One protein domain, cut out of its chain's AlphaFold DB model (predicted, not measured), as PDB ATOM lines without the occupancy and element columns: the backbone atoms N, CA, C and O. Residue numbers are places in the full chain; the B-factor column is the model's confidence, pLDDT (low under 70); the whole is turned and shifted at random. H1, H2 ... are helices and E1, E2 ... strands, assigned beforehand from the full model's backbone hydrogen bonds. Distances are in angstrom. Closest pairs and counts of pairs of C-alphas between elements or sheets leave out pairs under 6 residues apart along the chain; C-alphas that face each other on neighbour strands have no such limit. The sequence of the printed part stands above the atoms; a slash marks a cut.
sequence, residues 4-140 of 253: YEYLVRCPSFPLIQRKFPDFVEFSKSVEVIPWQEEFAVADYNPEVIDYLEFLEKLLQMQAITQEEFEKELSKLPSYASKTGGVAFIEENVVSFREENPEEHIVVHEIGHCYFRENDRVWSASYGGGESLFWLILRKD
ATOM      1  N   TYR A   4     185.109 144.383 178.985       97.81
ATOM      2  CA  TYR A   4     183.802 144.646 179.593       97.81
ATOM      3  C   TYR A   4     183.895 145.181 181.032       97.81
ATOM      4  O   TYR A   4     183.140 146.076 181.398       97.81
ATOM      5  N   GLU A   5     184.829 144.684 181.852       97.06
ATOM      6  CA  GLU A   5     184.989 145.114 183.250       97.06
ATOM      7  C   GLU A   5     185.448 146.573 183.381       97.06
ATOM      8  O   GLU A   5     185.175 147.205 184.403       97.06
ATOM      9  N   TYR A   6     186.120 147.102 182.357       97.25
ATOM     10  CA  TYR A   6     186.460 148.518 182.235       97.25
ATOM     11  C   TYR A   6     185.281 149.302 181.672       97.25
ATOM     12  O   TYR A   6     184.905 150.333 182.228       97.25
ATOM     13  N   LEU A   7     184.638 148.768 180.630       97.00
ATOM     14  CA  LEU A   7     183.522 149.419 179.954       97.00
ATOM     15  C   LEU A   7     182.340 149.689 180.899       97.00
ATOM     16  O   LEU A   7     181.756 150.765 180.844       97.00
ATOM     17  N   VAL A   8     182.017 148.768 181.820       97.44
ATOM     18  CA  VAL A   8     180.939 148.969 182.816       97.44
ATOM     19  C   VAL A   8     181.212 150.097 183.814       97.44
ATOM     20  O   VAL A   8     180.280 150.577 184.456       97.44
ATOM     21  N   ARG A   9     182.477 150.506 183.980       95.94
ATOM     22  CA  ARG A   9     182.882 151.600 184.882       95.94
ATOM     23  C   ARG A   9     182.798 152.962 184.196       95.94
ATOM     24  O   ARG A   9     182.851 153.986 184.877       95.94
ATOM     25  N   CYS A  10     182.681 152.985 182.871       95.50
ATOM     26  CA  CYS A  10     182.619 154.210 182.095       95.50
ATOM     27  C   CYS A  10     181.306 154.973 182.369       95.50
ATOM     28  O   CYS A  10     180.233 154.360 182.388       95.50
ATOM     29  N   PRO A  11     181.341 156.308 182.544       95.00
ATOM     30  CA  PRO A  11     180.141 157.103 182.817       95.00
ATOM     31  C   PRO A  11     179.037 156.954 181.764       95.00
ATOM     32  O   PRO A  11     177.853 156.945 182.109       95.00
ATOM     33  N   SER A  12     179.403 156.804 180.488       95.75
ATOM     34  CA  SER A  12     178.447 156.663 179.389       95.75
ATOM     35  C   SER A  12     177.960 155.224 179.200       95.75
ATOM     36  O   SER A  12     177.145 154.991 178.306       95.75
ATOM     37  N   PHE A  13     178.382 154.260 180.033       97.31
ATOM     38  CA  PHE A  13     178.021 152.844 179.886       97.31
ATOM     39  C   PHE A  13     176.516 152.586 179.718       97.31
ATOM     40  O   PHE A  13     176.161 151.864 178.786       97.31
ATOM     41  N   PRO A  14     175.600 153.187 180.510       96.31
ATOM     42  CA  PRO A  14     174.166 152.952 180.323       96.31
ATOM     43  C   PRO A  14     173.675 153.351 178.925       96.31
ATOM     44  O   PRO A  14     172.781 152.719 178.362       96.31
ATOM     45  N   LEU A  15     174.266 154.401 178.351       95.38
ATOM     46  CA  LEU A  15     173.923 154.871 177.017       95.38
ATOM     47  C   LEU A  15     174.586 154.016 175.933       95.38
ATOM     48  O   LEU A  15     173.922 153.679 174.954       95.38
ATOM     49  N   ILE A  16     175.846 153.616 176.138       97.19
ATOM     50  CA  ILE A  16     176.575 152.687 175.267       97.19
ATOM     51  C   ILE A  16     175.827 151.357 175.183       97.19
ATOM     52  O   ILE A  16     175.529 150.909 174.091       97.19
ATOM     53  N   GLN A  17     175.409 150.773 176.305       97.31
ATOM     54  CA  GLN A  17     174.639 149.527 176.323       97.31
ATOM     55  C   GLN A  17     173.310 149.634 175.568       97.31
ATOM     56  O   GLN A  17     172.881 148.681 174.923       97.31
ATOM     57  N   ARG A  18     172.650 150.793 175.640       95.81
ATOM     58  CA  ARG A  18     171.376 151.026 174.956       95.81
ATOM     59  C   ARG A  18     171.542 151.224 173.448       95.81
ATOM     60  O   ARG A  18     170.692 150.773 172.688       95.81
ATOM     61  N   LYS A  19     172.559 151.984 173.033       96.12
ATOM     62  CA  LYS A  19     172.767 152.407 171.634       96.12
ATOM     63  C   LYS A  19     173.666 151.465 170.850       96.12
ATOM     64  O   LYS A  19     173.526 151.406 169.635       96.12
ATOM     65  N   PHE A  20     174.561 150.784 171.556       97.50
ATOM     66  CA  PHE A  20     175.574 149.894 171.020       97.50
ATOM     67  C   PHE A  20     175.613 148.540 171.772       97.50
ATOM     68  O   PHE A  20     176.639 148.185 172.366       97.50
ATOM     69  N   PRO A  21     174.492 147.793 171.840       97.19
ATOM     70  CA  PRO A  21     174.424 146.527 172.571       97.19
ATOM     71  C   PRO A  21     175.400 145.457 172.059       97.19
ATOM     72  O   PRO A  21     175.950 144.717 172.875       97.19
ATOM     73  N   ASP A  22     175.655 145.385 170.750       97.62
ATOM     74  CA  ASP A  22     176.540 144.373 170.164       97.62
ATOM     75  C   ASP A  22     178.005 144.674 170.502       97.62
ATOM     76  O   ASP A  22     178.778 143.763 170.800       97.62
ATOM     77  N   PHE A  23     178.369 145.960 170.545       97.69
ATOM     78  CA  PHE A  23     179.673 146.420 171.035       97.69
ATOM     79  C   PHE A  23     179.889 146.026 172.504       97.69
ATOM     80  O   PHE A  23     180.949 145.519 172.879       97.69
ATOM     81  N   VAL A  24     178.863 146.208 173.347       98.12
ATOM     82  CA  VAL A  24     178.923 145.797 174.758       98.12
ATOM     83  C   VAL A  24     179.052 144.285 174.892       98.12
ATOM     84  O   VAL A  24     179.871 143.824 175.688       98.12
ATOM     85  N   GLU A  25     178.288 143.507 174.128       98.25
ATOM     86  CA  GLU A  25     178.389 142.049 174.172       98.25
ATOM     87  C   GLU A  25     179.779 141.576 173.732       98.25
ATOM     88  O   GLU A  25     180.412 140.782 174.427       98.25
ATOM     89  N   PHE A  26     180.309 142.142 172.648       97.88
ATOM     90  CA  PHE A  26     181.643 141.824 172.149       97.88
ATOM     91  C   PHE A  26     182.760 142.156 173.149       97.88
ATOM     92  O   PHE A  26     183.722 141.399 173.286       97.88
ATOM     93  N   SER A  27     182.632 143.238 173.924       97.75
ATOM     94  CA  SER A  27     183.642 143.598 174.933       97.75
ATOM     95  C   SER A  27     183.870 142.511 176.001       97.75
ATOM     96  O   SER A  27     184.906 142.503 176.671       97.75
ATOM     97  N   LYS A  28     182.937 141.556 176.155       98.19
ATOM     98  CA  LYS A  28     183.083 140.397 177.052       98.19
ATOM     99  C   LYS A  28     184.042 139.340 176.506       98.19
ATOM    100  O   LYS A  28     184.610 138.584 177.296       98.19
ATOM    101  N   SER A  29     184.233 139.269 175.185       97.00
ATOM    102  CA  SER A  29     185.233 138.384 174.580       97.00
ATOM    103  C   SER A  29     186.637 138.983 174.582       97.00
ATOM    104  O   SER A  29     187.590 138.215 174.688       97.00
ATOM    105  N   VAL A  30     186.761 140.315 174.556       95.81
ATOM    106  CA  VAL A  30     188.053 141.021 174.498       95.81
ATOM    107  C   VAL A  30     188.846 140.838 175.794       95.81
ATOM    108  O   VAL A  30     188.359 141.134 176.891       95.81
ATOM    109  N   GLU A  31     190.075 140.340 175.671       96.06
ATOM    110  CA  GLU A  31     190.968 140.104 176.810       96.06
ATOM    111  C   GLU A  31     191.810 141.331 177.125       96.06
ATOM    112  O   GLU A  31     192.288 142.003 176.222       96.06
ATOM    113  N   VAL A  32     192.009 141.609 178.415       95.56
ATOM    114  CA  VAL A  32     192.926 142.659 178.868       95.56
ATOM    115  C   VAL A  32     194.183 142.008 179.425       95.56
ATOM    116  O   VAL A  32     194.102 141.259 180.410       95.56
ATOM    117  N   ILE A  33     195.326 142.304 178.806       92.88
ATOM    118  CA  ILE A  33     196.651 141.865 179.260       92.88
ATOM    119  C   ILE A  33     197.397 143.001 179.975       92.88
ATOM    120  O   ILE A  33     197.143 144.177 179.692       92.88
ATOM    121  N   PRO A  34     198.332 142.682 180.891       92.12
ATOM    122  CA  PRO A  34     199.157 143.691 181.546       92.12
ATOM    123  C   PRO A  34     199.963 144.511 180.540       92.12
ATOM    124  O   PRO A  34     200.493 143.954 179.577       92.12
ATOM    125  N   TRP A  35     200.079 145.812 180.799       88.38
ATOM    126  CA  TRP A  35     200.895 146.715 179.994       88.38
ATOM    127  C   TRP A  35     202.373 146.329 180.037       88.38
ATOM    128  O   TRP A  35     202.905 145.978 181.093       88.38
ATOM    129  N   GLN A  36     203.034 146.432 178.887       83.25
ATOM    130  CA  GLN A  36     204.476 146.272 178.731       83.25
ATOM    131  C   GLN A  36     205.020 147.506 178.008       83.25
ATOM    132  O   GLN A  36     204.384 148.007 177.086       83.25
ATOM    133  N   GLU A  37     206.196 147.999 178.406       76.31
ATOM    134  CA  GLU A  37     206.787 149.220 177.822       76.31
ATOM    135  C   GLU A  37     207.008 149.109 176.303       76.31
ATOM    136  O   GLU A  37     206.921 150.102 175.585       76.31
ATOM    137  N   GLU A  38     207.213 147.894 175.793       70.12
ATOM    138  CA  GLU A  38     207.358 147.596 174.364       70.12
ATOM    139  C   GLU A  38     206.094 147.935 173.556       70.12
ATOM    140  O   GLU A  38     206.183 148.270 172.377       70.12
ATOM    141  N   PHE A  39     204.915 147.932 174.184       72.19
ATOM    142  CA  PHE A  39     203.655 148.271 173.519       72.19
ATOM    143  C   PHE A  39     203.573 149.747 173.133       72.19
ATOM    144  O   PHE A  39     202.925 150.083 172.146       72.19
ATOM    145  N   ALA A  40     204.291 150.624 173.842       64.31
ATOM    146  CA  ALA A  40     204.374 152.039 173.490       64.31
ATOM    147  C   ALA A  40     205.022 152.268 172.110       64.31
ATOM    148  O   ALA A  40     204.841 153.329 171.513       64.31
ATOM    149  N   VAL A  41     205.774 151.279 171.610       55.00
ATOM    150  CA  VAL A  41     206.475 151.311 170.320       55.00
ATOM    151  C   VAL A  41     205.574 150.842 169.171       55.00
ATOM    152  O   VAL A  41     205.807 151.209 168.026       55.00
ATOM    153  N   ALA A  42     204.536 150.048 169.444       49.19
ATOM    154  CA  ALA A  42     203.723 149.408 168.407       49.19
ATOM    155  C   ALA A  42     202.667 150.332 167.765       49.19
ATOM    156  O   ALA A  42     202.072 149.959 166.758       49.19
ATOM    157  N   ASP A  43     202.452 151.526 168.319       46.31
ATOM    158  CA  ASP A  43     201.356 152.428 167.946       46.31
ATOM    159  C   ASP A  43     201.871 153.837 167.594       46.31
ATOM    160  O   ASP A  43     201.455 154.871 168.121       46.31
ATOM    161  N   TYR A  44     202.891 153.874 166.736       51.75
ATOM    162  CA  TYR A  44     203.329 155.112 166.100       51.75
ATOM    163  C   TYR A  44     202.404 155.463 164.923       51.75
ATOM    164  O   TYR A  44     201.825 154.593 164.281       51.75
ATOM    165  N   ASN A  45     202.294 156.755 164.588       50.81
ATOM    166  CA  ASN A  45     201.611 157.231 163.376       50.81
ATOM    167  C   ASN A  45     202.005 156.359 162.157       50.81
ATOM    168  O   ASN A  45     203.196 156.109 161.993       50.81
ATOM    169  N   PRO A  46     201.077 155.930 161.281       50.31
ATOM    170  CA  PRO A  46     201.400 155.132 160.096       50.31
ATOM    171  C   PRO A  46     202.582 155.654 159.261       50.31
ATOM    172  O   PRO A  46     203.361 154.863 158.755       50.31
ATOM    173  N   GLU A  47     202.766 156.975 159.156       44.44
ATOM    174  CA  GLU A  47     203.925 157.566 158.458       44.44
ATOM    175  C   GLU A  47     205.250 157.366 159.217       44.44
ATOM    176  O   GLU A  47     206.318 157.259 158.617       44.44
ATOM    177  N   VAL A  48     205.180 157.307 160.546       55.09
ATOM    178  CA  VAL A  48     206.303 156.989 161.432       55.09
ATOM    179  C   VAL A  48     206.580 155.487 161.421       55.09
ATOM    180  O   VAL A  48     207.747 155.118 161.382       55.09
ATOM    181  N   ILE A  49     205.554 154.629 161.370       55.34
ATOM    182  CA  ILE A  49     205.714 153.178 161.162       55.34
ATOM    183  C   ILE A  49     206.391 152.910 159.814       55.34
ATOM    184  O   ILE A  49     207.405 152.219 159.780       55.34
ATOM    185  N   ASP A  50     205.914 153.520 158.726       50.91
ATOM    186  CA  ASP A  50     206.519 153.383 157.393       50.91
ATOM    187  C   ASP A  50     208.000 153.823 157.394       50.91
ATOM    188  O   ASP A  50     208.854 153.204 156.752       50.91
ATOM    189  N   TYR A  51     208.331 154.885 158.137       64.31
ATOM    190  CA  TYR A  51     209.710 155.354 158.289       64.31
ATOM    191  C   TYR A  51     210.561 154.436 159.180       64.31
ATOM    192  O   TYR A  51     211.726 154.200 158.865       64.31
ATOM    193  N   LEU A  52     209.997 153.881 160.255       67.12
ATOM    194  CA  LEU A  52     210.663 152.899 161.112       67.12
ATOM    195  C   LEU A  52     210.968 151.613 160.339       67.12
ATOM    196  O   LEU A  52     212.115 151.174 160.339       67.12
ATOM    197  N   GLU A  53     210.003 151.075 159.590       64.94
ATOM    198  CA  GLU A  53     210.216 149.915 158.715       64.94
ATOM    199  C   GLU A  53     211.299 150.184 157.659       64.94
ATOM    200  O   GLU A  53     212.086 149.300 157.303       64.94
ATOM    201  N   PHE A  54     211.350 151.408 157.130       72.69
ATOM    202  CA  PHE A  54     212.396 151.823 156.203       72.69
ATOM    203  C   PHE A  54     213.776 151.838 156.873       72.69
ATOM    204  O   PHE A  54     214.726 151.273 156.325       72.69
ATOM    205  N   LEU A  55     213.892 152.427 158.066       75.38
ATOM    206  CA  LEU A  55     215.136 152.454 158.834       75.38
ATOM    207  C   LEU A  55     215.598 151.042 159.233       75.38
ATOM    208  O   LEU A  55     216.783 150.733 159.108       75.38
ATOM    209  N   GLU A  56     214.683 150.160 159.640       72.44
ATOM    210  CA  GLU A  56     214.992 148.762 159.967       72.44
ATOM    211  C   GLU A  56     215.529 147.994 158.756       72.44
ATOM    212  O   GLU A  56     216.527 147.275 158.867       72.44
ATOM    213  N   LYS A  57     214.933 148.184 157.571       76.06
ATOM    214  CA  LYS A  57     215.450 147.599 156.322       76.06
ATOM    215  C   LYS A  57     216.852 148.109 155.998       76.06
ATOM    216  O   LYS A  57     217.706 147.314 155.606       76.06
ATOM    217  N   LEU A  58     217.123 149.401 156.185       81.25
ATOM    218  CA  LEU A  58     218.461 149.961 155.975       81.25
ATOM    219  C   LEU A  58     219.494 149.373 156.946       81.25
ATOM    220  O   LEU A  58     220.614 149.074 156.527       81.25
ATOM    221  N   LEU A  59     219.122 149.163 158.211       80.19
ATOM    222  CA  LEU A  59     219.987 148.547 159.217       80.19
ATOM    223  C   LEU A  59     220.269 147.069 158.888       80.19
ATOM    224  O   LEU A  59     221.423 146.642 158.908       80.19
ATOM    225  N   GLN A  60     219.243 146.301 158.501       81.00
ATOM    226  CA  GLN A  60     219.389 144.903 158.065       81.00
ATOM    227  C   GLN A  60     220.283 144.765 156.827       81.00
ATOM    228  O   GLN A  60     221.049 143.809 156.710       81.00
ATOM    229  N   MET A  61     220.217 145.736 155.915       85.81
ATOM    230  CA  MET A  61     221.077 145.808 154.735       85.81
ATOM    231  C   MET A  61     222.491 146.334 155.036       85.81
ATOM    232  O   MET A  61     223.285 146.466 154.106       85.81
ATOM    233  N   GLN A  62     222.813 146.639 156.301       87.38
ATOM    234  CA  GLN A  62     224.067 147.278 156.727       87.38
ATOM    235  C   GLN A  62     224.352 148.605 155.996       87.38
ATOM    236  O   GLN A  62     225.504 149.013 155.851       87.38
ATOM    237  N   ALA A  63     223.302 149.276 155.510       78.81
ATOM    238  CA  ALA A  63     223.392 150.560 154.818       78.81
ATOM    239  C   ALA A  63     223.483 151.743 155.795       78.81
ATOM    240  O   ALA A  63     223.947 152.815 155.412       78.81
ATOM    241  N   ILE A  64     223.057 151.531 157.041       80.56
ATOM    242  CA  ILE A  64     223.251 152.430 158.181       80.56
ATOM    243  C   ILE A  64     223.796 151.632 159.368       80.56
ATOM    244  O   ILE A  64     223.590 150.420 159.469       80.56
ATOM    245  N   THR A  65     224.497 152.310 160.267       85.94
ATOM    246  CA  THR A  65     224.992 151.743 161.527       85.94
ATOM    247  C   THR A  65     223.929 151.786 162.629       85.94
ATOM    248  O   THR A  65     222.960 152.539 162.549       85.94
ATOM    249  N   GLN A  66     224.131 151.008 163.698       76.50
ATOM    250  CA  GLN A  66     223.265 151.035 164.884       76.50
ATOM    251  C   GLN A  66     223.190 152.440 165.515       76.50
ATOM    252  O   GLN A  66     222.110 152.891 165.882       76.50
ATOM    253  N   GLU A  67     224.313 153.169 165.576       83.12
ATOM    254  CA  GLU A  67     224.341 154.557 166.070       83.12
ATOM    255  C   GLU A  67     223.540 155.513 165.173       83.12
ATOM    256  O   GLU A  67     222.873 156.420 165.669       83.12
ATOM    257  N   GLU A  68     223.576 155.329 163.850       76.56
ATOM    258  CA  GLU A  68     222.786 156.134 162.911       76.56
ATOM    259  C   GLU A  68     221.296 155.818 163.008       76.56
ATOM    260  O   GLU A  68     220.483 156.739 162.993       76.56
ATOM    261  N   PHE A  69     220.939 154.546 163.181       75.75
ATOM    262  CA  PHE A  69     219.566 154.117 163.426       75.75
ATOM    263  C   PHE A  69     218.987 154.783 164.685       75.75
ATOM    264  O   PHE A  69     217.942 155.427 164.615       75.75
ATOM    265  N   GLU A  70     219.706 154.736 165.810       71.12
ATOM    266  CA  GLU A  70     219.304 155.383 167.070       71.12
ATOM    267  C   GLU A  70     219.251 156.917 166.956       71.12
ATOM    268  O   GLU A  70     218.371 157.582 167.516       71.12
ATOM    269  N   LYS A  71     220.153 157.505 166.167       79.62
ATOM    270  CA  LYS A  71     220.164 158.943 165.890       79.62
ATOM    271  C   LYS A  71     218.979 159.380 165.026       79.62
ATOM    272  O   LYS A  71     218.433 160.449 165.278       79.62
ATOM    273  N   GLU A  72     218.569 158.602 164.028       73.38
ATOM    274  CA  GLU A  72     217.371 158.900 163.229       73.38
ATOM    275  C   GLU A  72     216.083 158.660 164.031       73.38
ATOM    276  O   GLU A  72     215.176 159.488 163.979       73.38
ATOM    277  N   LEU A  73     216.044 157.612 164.860       65.06
ATOM    278  CA  LEU A  73     214.982 157.376 165.846       65.06
ATOM    279  C   LEU A  73     214.793 158.567 166.790       65.06
ATOM    280  O   LEU A  73     213.671 159.006 167.012       65.06
ATOM    281  N   SER A  74     215.879 159.141 167.313       63.50
ATOM    282  CA  SER A  74     215.797 160.287 168.236       63.50
ATOM    283  C   SER A  74     215.357 161.605 167.579       63.50
ATOM    284  O   SER A  74     215.038 162.561 168.288       63.50
ATOM    285  N   LYS A  75     215.321 161.674 166.240       66.06
ATOM    286  CA  LYS A  75     214.762 162.806 165.478       66.06
ATOM    287  C   LYS A  75     213.277 162.656 165.187       66.06
ATOM    288  O   LYS A  75     212.652 163.645 164.795       66.06
ATOM    289  N   LEU A  76     212.719 161.452 165.335       56.75
ATOM    290  CA  LEU A  76     211.278 161.282 165.265       56.75
ATOM    291  C   LEU A  76     210.644 162.182 166.331       56.75
ATOM    292  O   LEU A  76     211.172 162.284 167.443       56.75
ATOM    293  N   PRO A  77     209.559 162.900 165.999       45.25
ATOM    294  CA  PRO A  77     208.916 163.773 166.964       45.25
ATOM    295  C   PRO A  77     208.598 162.972 168.230       45.25
ATOM    296  O   PRO A  77     207.912 161.958 168.165       45.25
ATOM    297  N   SER A  78     209.027 163.458 169.402       36.38
ATOM    298  CA  SER A  78     208.687 162.847 170.703       36.38
ATOM    299  C   SER A  78     207.187 162.923 171.033       36.38
ATOM    300  O   SER A  78     206.765 162.613 172.145       36.38
ATOM    301  N   TYR A  79     206.385 163.434 170.102       31.52
ATOM    302  CA  TYR A  79     204.976 163.725 170.247       31.52
ATOM    303  C   TYR A  79     204.216 163.009 169.138       31.52
ATOM    304  O   TYR A  79     204.039 163.567 168.061       31.52
ATOM    305  N   ALA A  80     203.794 161.778 169.426       29.47
ATOM    306  CA  ALA A  80     202.477 161.217 169.096       29.47
ATOM    307  C   ALA A  80     202.455 159.713 169.426       29.47
ATOM    308  O   ALA A  80     202.302 158.879 168.549       29.47
ATOM    309  N   SER A  81     202.654 159.371 170.696       38.12
ATOM    310  CA  SER A  81     202.167 158.116 171.274       38.12
ATOM    311  C   SER A  81     201.995 158.365 172.775       38.12
ATOM    312  O   SER A  81     202.829 158.049 173.620       38.12
ATOM    313  N   LYS A  82     200.935 159.115 173.107       46.94
ATOM    314  CA  LYS A  82     200.337 159.100 174.451       46.94
ATOM    315  C   LYS A  82     199.278 158.007 174.444       46.94
ATOM    316  O   LYS A  82     198.102 158.282 174.662       46.94
ATOM    317  N   THR A  83     199.671 156.799 174.082       61.12
ATOM    318  CA  THR A  83     198.716 155.712 173.985       61.12
ATOM    319  C   THR A  83     198.330 155.342 175.409       61.12
ATOM    320  O   THR A  83     199.153 154.984 176.258       61.12
ATOM    321  N   GLY A  84     197.071 155.633 175.730       74.12
ATOM    322  CA  GLY A  84     196.461 155.239 176.993       74.12
ATOM    323  C   GLY A  84     196.173 153.737 177.029       74.12
ATOM    324  O   GLY A  84     196.001 153.167 178.110       74.12
ATOM    325  N   GLY A  85     196.164 153.100 175.857       84.25
ATOM    326  CA  GLY A  85     196.073 151.667 175.651       84.25
ATOM    327  C   GLY A  85     196.601 151.262 174.272       84.25
ATOM    328  O   GLY A  85     197.122 152.095 173.547       84.25
ATOM    329  N   VAL A  86     196.532 149.971 173.970       84.38
ATOM    330  CA  VAL A  86     196.827 149.392 172.655       84.38
ATOM    331  C   VAL A  86     195.855 148.248 172.389       84.38
ATOM    332  O   VAL A  86     195.497 147.511 173.319       84.38
ATOM    333  N   ALA A  87     195.481 148.057 171.126       83.75
ATOM    334  CA  ALA A  87     194.649 146.956 170.666       83.75
ATOM    335  C   ALA A  87     195.402 146.041 169.690       83.75
ATOM    336  O   ALA A  87     195.818 146.439 168.603       83.75
ATOM    337  N   PHE A  88     195.494 144.764 170.046       84.06
ATOM    338  CA  PHE A  88     195.885 143.674 169.160       84.06
ATOM    339  C   PHE A  88     194.619 143.172 168.454       84.06
ATOM    340  O   PHE A  88     193.858 142.352 168.980       84.06
ATOM    341  N   ILE A  89     194.333 143.781 167.299       80.81
ATOM    342  CA  ILE A  89     193.042 143.677 166.598       80.81
ATOM    343  C   ILE A  89     192.681 142.229 166.252       80.81
ATOM    344  O   ILE A  89     191.548 141.811 166.492       80.81
ATOM    345  N   GLU A  90     193.621 141.457 165.704       76.81
ATOM    346  CA  GLU A  90     193.355 140.090 165.235       76.81
ATOM    347  C   GLU A  90     193.151 139.112 166.401       76.81
ATOM    348  O   GLU A  90     192.336 138.187 166.329       76.81
ATOM    349  N   GLU A  91     193.847 139.352 167.509       80.75
ATOM    350  CA  GLU A  91     193.807 138.540 168.717       80.75
ATOM    351  C   GLU A  91     192.622 138.893 169.632       80.75
ATOM    352  O   GLU A  91     192.292 138.119 170.530       80.75
ATOM    353  N   ASN A  92     191.943 140.022 169.393       86.88
ATOM    354  CA  ASN A  92     190.935 140.605 170.290       86.88
ATOM    355  C   ASN A  92     191.472 140.808 171.711       86.88
ATOM    356  O   ASN A  92     190.818 140.479 172.708       86.88
ATOM    357  N   VAL A  93     192.688 141.340 171.792       88.50
ATOM    358  CA  VAL A  93     193.364 141.629 173.050       88.50
ATOM    359  C   VAL A  93     193.627 143.121 173.125       88.50
ATOM    360  O   VAL A  93     194.015 143.737 172.139       88.50
ATOM    361  N   VAL A  94     193.449 143.702 174.303       89.25
ATOM    362  CA  VAL A  94     193.822 145.087 174.582       89.25
ATOM    363  C   VAL A  94     194.745 145.146 175.788       89.25
ATOM    364  O   VAL A  94     194.767 144.248 176.637       89.25
ATOM    365  N   SER A  95     195.506 146.222 175.895       90.44
ATOM    366  CA  SER A  95     196.266 146.540 177.095       90.44
ATOM    367  C   SER A  95     196.101 148.013 177.420       90.44
ATOM    368  O   SER A  95     196.149 148.841 176.522       90.44
ATOM    369  N   PHE A  96     195.904 148.343 178.694       92.19
ATOM    370  CA  PHE A  96     195.770 149.723 179.153       92.19
ATOM    371  C   PHE A  96     196.974 150.098 179.999       92.19
ATOM    372  O   PHE A  96     197.391 149.328 180.865       92.19
ATOM    373  N   ARG A  97     197.515 151.292 179.761       89.25
ATOM    374  CA  ARG A  97     198.700 151.784 180.466       89.25
ATOM    375  C   ARG A  97     198.421 152.074 181.937       89.25
ATOM    376  O   ARG A  97     199.275 151.856 182.794       89.25
ATOM    377  N   GLU A  98     197.231 152.584 182.221       89.31
ATOM    378  CA  GLU A  98     196.778 152.903 183.570       89.31
ATOM    379  C   GLU A  98     195.810 151.835 184.081       89.31
ATOM    380  O   GLU A  98     195.064 151.228 183.316       89.31
ATOM    381  N   GLU A  99     195.782 151.625 185.399       87.88
ATOM    382  CA  GLU A  99     194.834 150.698 186.032       87.88
ATOM    383  C   GLU A  99     193.376 151.166 185.874       87.88
ATOM    384  O   GLU A  99     192.464 150.346 185.782       87.88
ATOM    385  N   ASN A 100     193.163 152.485 185.813       89.81
ATOM    386  CA  ASN A 100     191.861 153.118 185.611       89.81
ATOM    387  C   ASN A 100     191.918 154.050 184.389       89.81
ATOM    388  O   ASN A 100     191.952 155.268 184.565       89.81
ATOM    389  N   PRO A 101     191.957 153.496 183.165       91.94
ATOM    390  CA  PRO A 101     192.025 154.286 181.943       91.94
ATOM    391  C   PRO A 101     190.774 155.152 181.776       91.94
ATOM    392  O   PRO A 101     189.673 154.782 182.199       91.94
ATOM    393  N   GLU A 102     190.933 156.298 181.117       91.44
ATOM    394  CA  GLU A 102     189.799 157.149 180.773       91.44
ATOM    395  C   GLU A 102     188.821 156.431 179.829       91.44
ATOM    396  O   GLU A 102     189.203 155.609 178.998       91.44
ATOM    397  N   GLU A 103     187.538 156.790 179.913       94.50
ATOM    398  CA  GLU A 103     186.473 156.183 179.104       94.50
ATOM    399  C   GLU A 103     186.764 156.226 177.596       94.50
ATOM    400  O   GLU A 103     186.483 155.257 176.891       94.50
ATOM    401  N   HIS A 104     187.346 157.324 177.103       90.94
ATOM    402  CA  HIS A 104     187.662 157.455 175.685       90.94
ATOM    403  C   HIS A 104     188.710 156.432 175.231       90.94
ATOM    404  O   HIS A 104     188.542 155.845 174.173       90.94
ATOM    405  N   ILE A 105     189.705 156.130 176.071       91.56
ATOM    406  CA  ILE A 105     190.714 155.093 175.814       91.56
ATOM    407  C   ILE A 105     190.048 153.714 175.778       91.56
ATOM    408  O   ILE A 105     190.253 152.945 174.848       91.56
ATOM    409  N   VAL A 106     189.201 153.400 176.766       95.38
ATOM    410  CA  VAL A 106     188.522 152.094 176.840       95.38
ATOM    411  C   VAL A 106     187.680 151.829 175.593       95.38
ATOM    412  O   VAL A 106     187.760 150.754 175.003       95.38
ATOM    413  N   VAL A 107     186.868 152.806 175.182       95.81
ATOM    414  CA  VAL A 107     186.029 152.691 173.983       95.81
ATOM    415  C   VAL A 107     186.880 152.621 172.718       95.81
ATOM    416  O   VAL A 107     186.550 151.841 171.824       95.81
ATOM    417  N   HIS A 108     187.959 153.400 172.651       94.25
ATOM    418  CA  HIS A 108     188.869 153.421 171.516       94.25
ATOM    419  C   HIS A 108     189.491 152.037 171.273       94.25
ATOM    420  O   HIS A 108     189.280 151.468 170.201       94.25
ATOM    421  N   GLU A 109     190.116 151.424 172.284       92.69
ATOM    422  CA  GLU A 109     190.764 150.114 172.117       92.69
ATOM    423  C   GLU A 109     189.767 148.983 171.829       92.69
ATOM    424  O   GLU A 109     189.989 148.142 170.957       92.69
ATOM    425  N   ILE A 110     188.618 148.961 172.519       95.88
ATOM    426  CA  ILE A 110     187.573 147.962 172.237       95.88
ATOM    427  C   ILE A 110     187.043 148.143 170.807       95.88
ATOM    428  O   ILE A 110     186.744 147.157 170.130       95.88
ATOM    429  N   GLY A 111     186.938 149.387 170.337       94.56
ATOM    430  CA  GLY A 111     186.502 149.719 168.986       94.56
ATOM    431  C   GLY A 111     187.419 149.186 167.900       94.56
ATOM    432  O   GLY A 111     186.910 148.615 166.933       94.56
ATOM    433  N   HIS A 112     188.736 149.261 168.087       90.38
ATOM    434  CA  HIS A 112     189.696 148.629 167.180       90.38
ATOM    435  C   HIS A 112     189.424 147.133 167.005       90.38
ATOM    436  O   HIS A 112     189.306 146.658 165.874       90.38
ATOM    437  N   CYS A 113     189.235 146.396 168.105       89.62
ATOM    438  CA  CYS A 113     188.919 144.967 168.050       89.62
ATOM    439  C   CYS A 113     187.528 144.692 167.450       89.62
ATOM    440  O   CYS A 113     187.380 143.815 166.600       89.62
ATOM    441  N   TYR A 114     186.499 145.433 167.871       95.62
ATOM    442  CA  TYR A 114     185.114 145.178 167.455       95.62
ATOM    443  C   TYR A 114     184.894 145.457 165.971       95.62
ATOM    444  O   TYR A 114     184.317 144.638 165.255       95.62
ATOM    445  N   PHE A 115     185.366 146.612 165.503       90.38
ATOM    446  CA  PHE A 115     185.199 147.014 164.113       90.38
ATOM    447  C   PHE A 115     186.259 146.410 163.192       90.38
ATOM    448  O   PHE A 115     186.036 146.389 161.984       90.38
ATOM    449  N   ARG A 116     187.358 145.878 163.748       85.56
ATOM    450  CA  ARG A 116     188.525 145.368 163.011       85.56
ATOM    451  C   ARG A 116     189.126 146.404 162.073       85.56
ATOM    452  O   ARG A 116     189.406 146.133 160.907       85.56
ATOM    453  N   GLU A 117     189.277 147.613 162.586       85.25
ATOM    454  CA  GLU A 117     189.753 148.750 161.812       85.25
ATOM    455  C   GLU A 117     190.918 149.420 162.530       85.25
ATOM    456  O   GLU A 117     190.956 149.487 163.757       85.25
ATOM    457  N   ASN A 118     191.868 149.929 161.749       81.56
ATOM    458  CA  ASN A 118     192.983 150.710 162.270       81.56
ATOM    459  C   ASN A 118     192.571 152.164 162.542       81.56
ATOM    460  O   ASN A 118     191.461 152.610 162.237       81.56
ATOM    461  N   ASP A 119     193.524 152.926 163.053       80.62
ATOM    462  CA  ASP A 119     193.347 154.312 163.460       80.62
ATOM    463  C   ASP A 119     192.833 155.244 162.359       80.62
ATOM    464  O   ASP A 119     192.006 156.118 162.618       80.62
ATOM    465  N   ARG A 120     193.237 155.026 161.102       76.12
ATOM    466  CA  ARG A 120     192.799 155.869 159.975       76.12
ATOM    467  C   ARG A 120     191.296 155.776 159.713       76.12
ATOM    468  O   ARG A 120     190.738 156.678 159.093       76.12
ATOM    469  N   VAL A 121     190.652 154.686 160.131       83.44
ATOM    470  CA  VAL A 121     189.218 154.444 159.918       83.44
ATOM    471  C   VAL A 121     188.430 154.574 161.220       83.44
ATOM    472  O   VAL A 121     187.304 155.075 161.193       83.44
ATOM    473  N   TRP A 122     189.005 154.167 162.354       89.44
ATOM    474  CA  TRP A 122     188.328 154.193 163.648       89.44
ATOM    475  C   TRP A 122     188.528 155.507 164.412       89.44
ATOM    476  O   TRP A 122     187.540 156.162 164.727       89.44
ATOM    477  N   SER A 123     189.767 155.931 164.655       84.00
ATOM    478  CA  SER A 123     190.118 156.994 165.609       84.00
ATOM    479  C   SER A 123     189.370 158.308 165.421       84.00
ATOM    480  O   SER A 123     189.292 158.860 164.315       84.00
ATOM    481  N   ALA A 124     188.924 158.902 166.527       81.44
ATOM    482  CA  ALA A 124     188.321 160.227 166.496       81.44
ATOM    483  C   ALA A 124     189.308 161.313 166.029       81.44
ATOM    484  O   ALA A 124     188.903 162.255 165.346       81.44
ATOM    485  N   SER A 125     190.603 161.152 166.315       75.94
ATOM    486  CA  SER A 125     191.660 162.095 165.917       75.94
ATOM    487  C   SER A 125     191.779 162.252 164.398       75.94
ATOM    488  O   SER A 125     192.110 163.335 163.915       75.94
ATOM    489  N   TYR A 126     191.455 161.200 163.640       71.25
ATOM    490  CA  TYR A 126     191.459 161.204 162.173       71.25
ATOM    491  C   TYR A 126     190.062 161.426 161.565       71.25
ATOM    492  O   TYR A 126     189.890 161.316 160.351       71.25
ATOM    493  N   GLY A 127     189.049 161.747 162.380       76.12
ATOM    494  CA  GLY A 127     187.657 161.845 161.923       76.12
ATOM    495  C   GLY A 127     187.031 160.487 161.576       76.12
ATOM    496  O   GLY A 127     186.056 160.432 160.818       76.12
ATOM    497  N   GLY A 128     187.597 159.406 162.119       86.38
ATOM    498  CA  GLY A 128     187.126 158.035 161.992       86.38
ATOM    499  C   GLY A 128     185.788 157.785 162.692       86.38
ATOM    500  O   GLY A 128     185.172 158.695 163.257       86.38
ATOM    501  N   GLY A 129     185.287 156.552 162.628       92.94
ATOM    502  CA  GLY A 129     183.955 156.228 163.144       92.94
ATOM    503  C   GLY A 129     183.778 156.372 164.651       92.94
ATOM    504  O   GLY A 129     182.644 156.557 165.089       92.94
ATOM    505  N   GLU A 130     184.853 156.427 165.434       94.31
ATOM    506  CA  GLU A 130     184.805 156.784 166.851       94.31
ATOM    507  C   GLU A 130     184.219 158.196 167.042       94.31
ATOM    508  O   GLU A 130     183.445 158.439 167.968       94.31
ATOM    509  N   SER A 131     184.483 159.124 166.112       93.31
ATOM    510  CA  SER A 131     183.859 160.454 166.130       93.31
ATOM    511  C   SER A 131     182.338 160.364 166.008       93.31
ATOM    512  O   SER A 131     181.612 161.063 166.720       93.31
ATOM    513  N   LEU A 132     181.837 159.492 165.125       96.56
ATOM    514  CA  LEU A 132     180.403 159.261 164.970       96.56
ATOM    515  C   LEU A 132     179.833 158.537 166.194       96.56
ATOM    516  O   LEU A 132     178.777 158.930 166.683       96.56
ATOM    517  N   PHE A 133     180.540 157.544 166.734       97.12
ATOM    518  CA  PHE A 133     180.162 156.842 167.960       97.12
ATOM    519  C   PHE A 133     179.939 157.829 169.117       97.12
ATOM    520  O   PHE A 133     178.857 157.873 169.709       97.12
ATOM    521  N   TRP A 134     180.911 158.710 169.374       95.75
ATOM    522  CA  TRP A 134     180.790 159.745 170.401       95.75
ATOM    523  C   TRP A 134     179.700 160.766 170.099       95.75
ATOM    524  O   TRP A 134     179.004 161.205 171.017       95.75
ATOM    525  N   LEU A 135     179.521 161.145 168.833       95.44
ATOM    526  CA  LEU A 135     178.458 162.061 168.430       95.44
ATOM    527  C   LEU A 135     177.070 161.477 168.728       95.44
ATOM    528  O   LEU A 135     176.214 162.185 169.264       95.44
ATOM    529  N   ILE A 136     176.866 160.189 168.442       95.81
ATOM    530  CA  ILE A 136     175.621 159.468 168.728       95.81
ATOM    531  C   ILE A 136     175.312 159.497 170.223       95.81
ATOM    532  O   ILE A 136     174.184 159.817 170.597       95.81
ATOM    533  N   LEU A 137     176.306 159.227 171.073       95.06
ATOM    534  CA  LEU A 137     176.137 159.261 172.527       95.06
ATOM    535  C   LEU A 137     175.847 160.680 173.029       95.06
ATOM    536  O   LEU A 137     174.839 160.922 173.687       95.06
ATOM    537  N   ARG A 138     176.700 161.649 172.686       93.19
ATOM    538  CA  ARG A 138     176.631 163.016 173.236       93.19
ATOM    539  C   ARG A 138     175.374 163.778 172.825       93.19
ATOM    540  O   ARG A 138     174.954 164.681 173.542       93.19
ATOM    541  N   LYS A 139     174.796 163.453 171.667       92.12
ATOM    542  CA  LYS A 139     173.572 164.086 171.149       92.12
ATOM    543  C   LYS A 139     172.342 163.176 171.237       92.12
ATOM    544  O   LYS A 139     171.291 163.555 170.730       92.12
ATOM    545  N   ASP A 140     172.471 161.995 171.846       92.31
ATOM    546  CA  ASP A 140     171.445 160.943 171.910       92.31
ATOM    547  C   ASP A 140     170.765 160.663 170.553       92.31
ATOM    548  O   ASP A 140     169.548 160.482 170.457       92.31
TER     549      ASP A 140
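This is residues 4 to 140 of the 253 residues of an uncharacterized protein of Thermocrinis sp (UniProt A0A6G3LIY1). Helix H7 packs on the small strand hairpin of E1 and E2, the short helix H1 packs on residues 103 to 107 of H7, and H2, H3 and H8 lie toward one end of the longest axis. The helical hairpin of H5 and H6 makes the opposite end, away from this body. The printed part has 137 residues, in the order H1 H2 H3 H4 H5 H6 E1 E2 H7 H8; the two strands form one antiparallel sheet, order E1 - E2, and the class is mostly helix. It is only just loose, close to compact, with a radius of gyration of the C-alphas of 17.3 A, and elongated, spanning 56 by 29 by 23 A.

E1 is residues 85 to 88, 10.3 A long, with C-alpha 85 at (196.073, 151.667, 175.651), and E2 is residues 93 to 96, 10.4 A. H7 is residues 103 to 115, 17.6 A. H1, residues 4 to 7, begins with C-alpha 4 at (183.802, 144.646, 179.593). H2 is residues 13 to 19, H3 residues 21 to 26 and H4 residues 37 to 41. H5, the longest helix, is residues 46 to 60, 20.8 A, and H6 is residues 66 to 73, 10.5 A. H8, residues 129 to 138, 14.2 A, ends with C-alpha 138 at (176.631, 163.016, 173.236).

E1 and E2 form a hairpin at 168 degrees, with N 86 and O 95 at 2.8 A and N 95 and O 86 at 2.9 A. Residues 31 to 32 pair parallel with 93 to 94 of E2. The closest C-alphas of E1 and H7, Ala 87 and Glu 109, are 5.2 A apart. H7 touches H1 with residues 103 to 107 alone, Leu 7 and Val 106 being closest with C-alphas 6.5 A apart. With residues 111 to 114 alone it only just touches H3, with 3 pairs of C-alphas within 8 A, about perpendicular at 77 degrees; the closest C-alphas, of Phe 23 and Tyr 114, are 6.6 A apart. H2 and H3 only just touch, and only at the corner, with 3 pairs of C-alphas within 8 A; the closest, Gln 17 and Val 24, are 5.9 A apart. H2 only just touches H8, with 3 such pairs, the closest C-alphas, of Leu 15 and Leu 137, being 6.7 A apart. H5 and H6 form a helical hairpin, opposite ways at a shallow tilt of 10 degrees, with the C-alphas of Leu 55 and Phe 69 closest at 6.6 A. H4 touches no helix; its closest C-alpha to E1 is that of Phe 39, 7.0 A from Val 86. Every O i to N i+4 pair is within hydrogen-bond range in H2, H3, H5, H6, H7 and H8; H4 has 0 of 1 such pairs within range but 2 of 2 O i to N i+3 pairs, and H1, with 4 residues, is too short for any O i to N i+4 pair.

The two C-alphas farthest apart, of Gln 62 and Asp 140, are 56.4 A apart. The printed part has no cut. The links H6 to E1 and H7 to H8 are long. Mean pLDDT of the printed part is 81.9, and residues 40 to 53 and 73 to 83 are under 70.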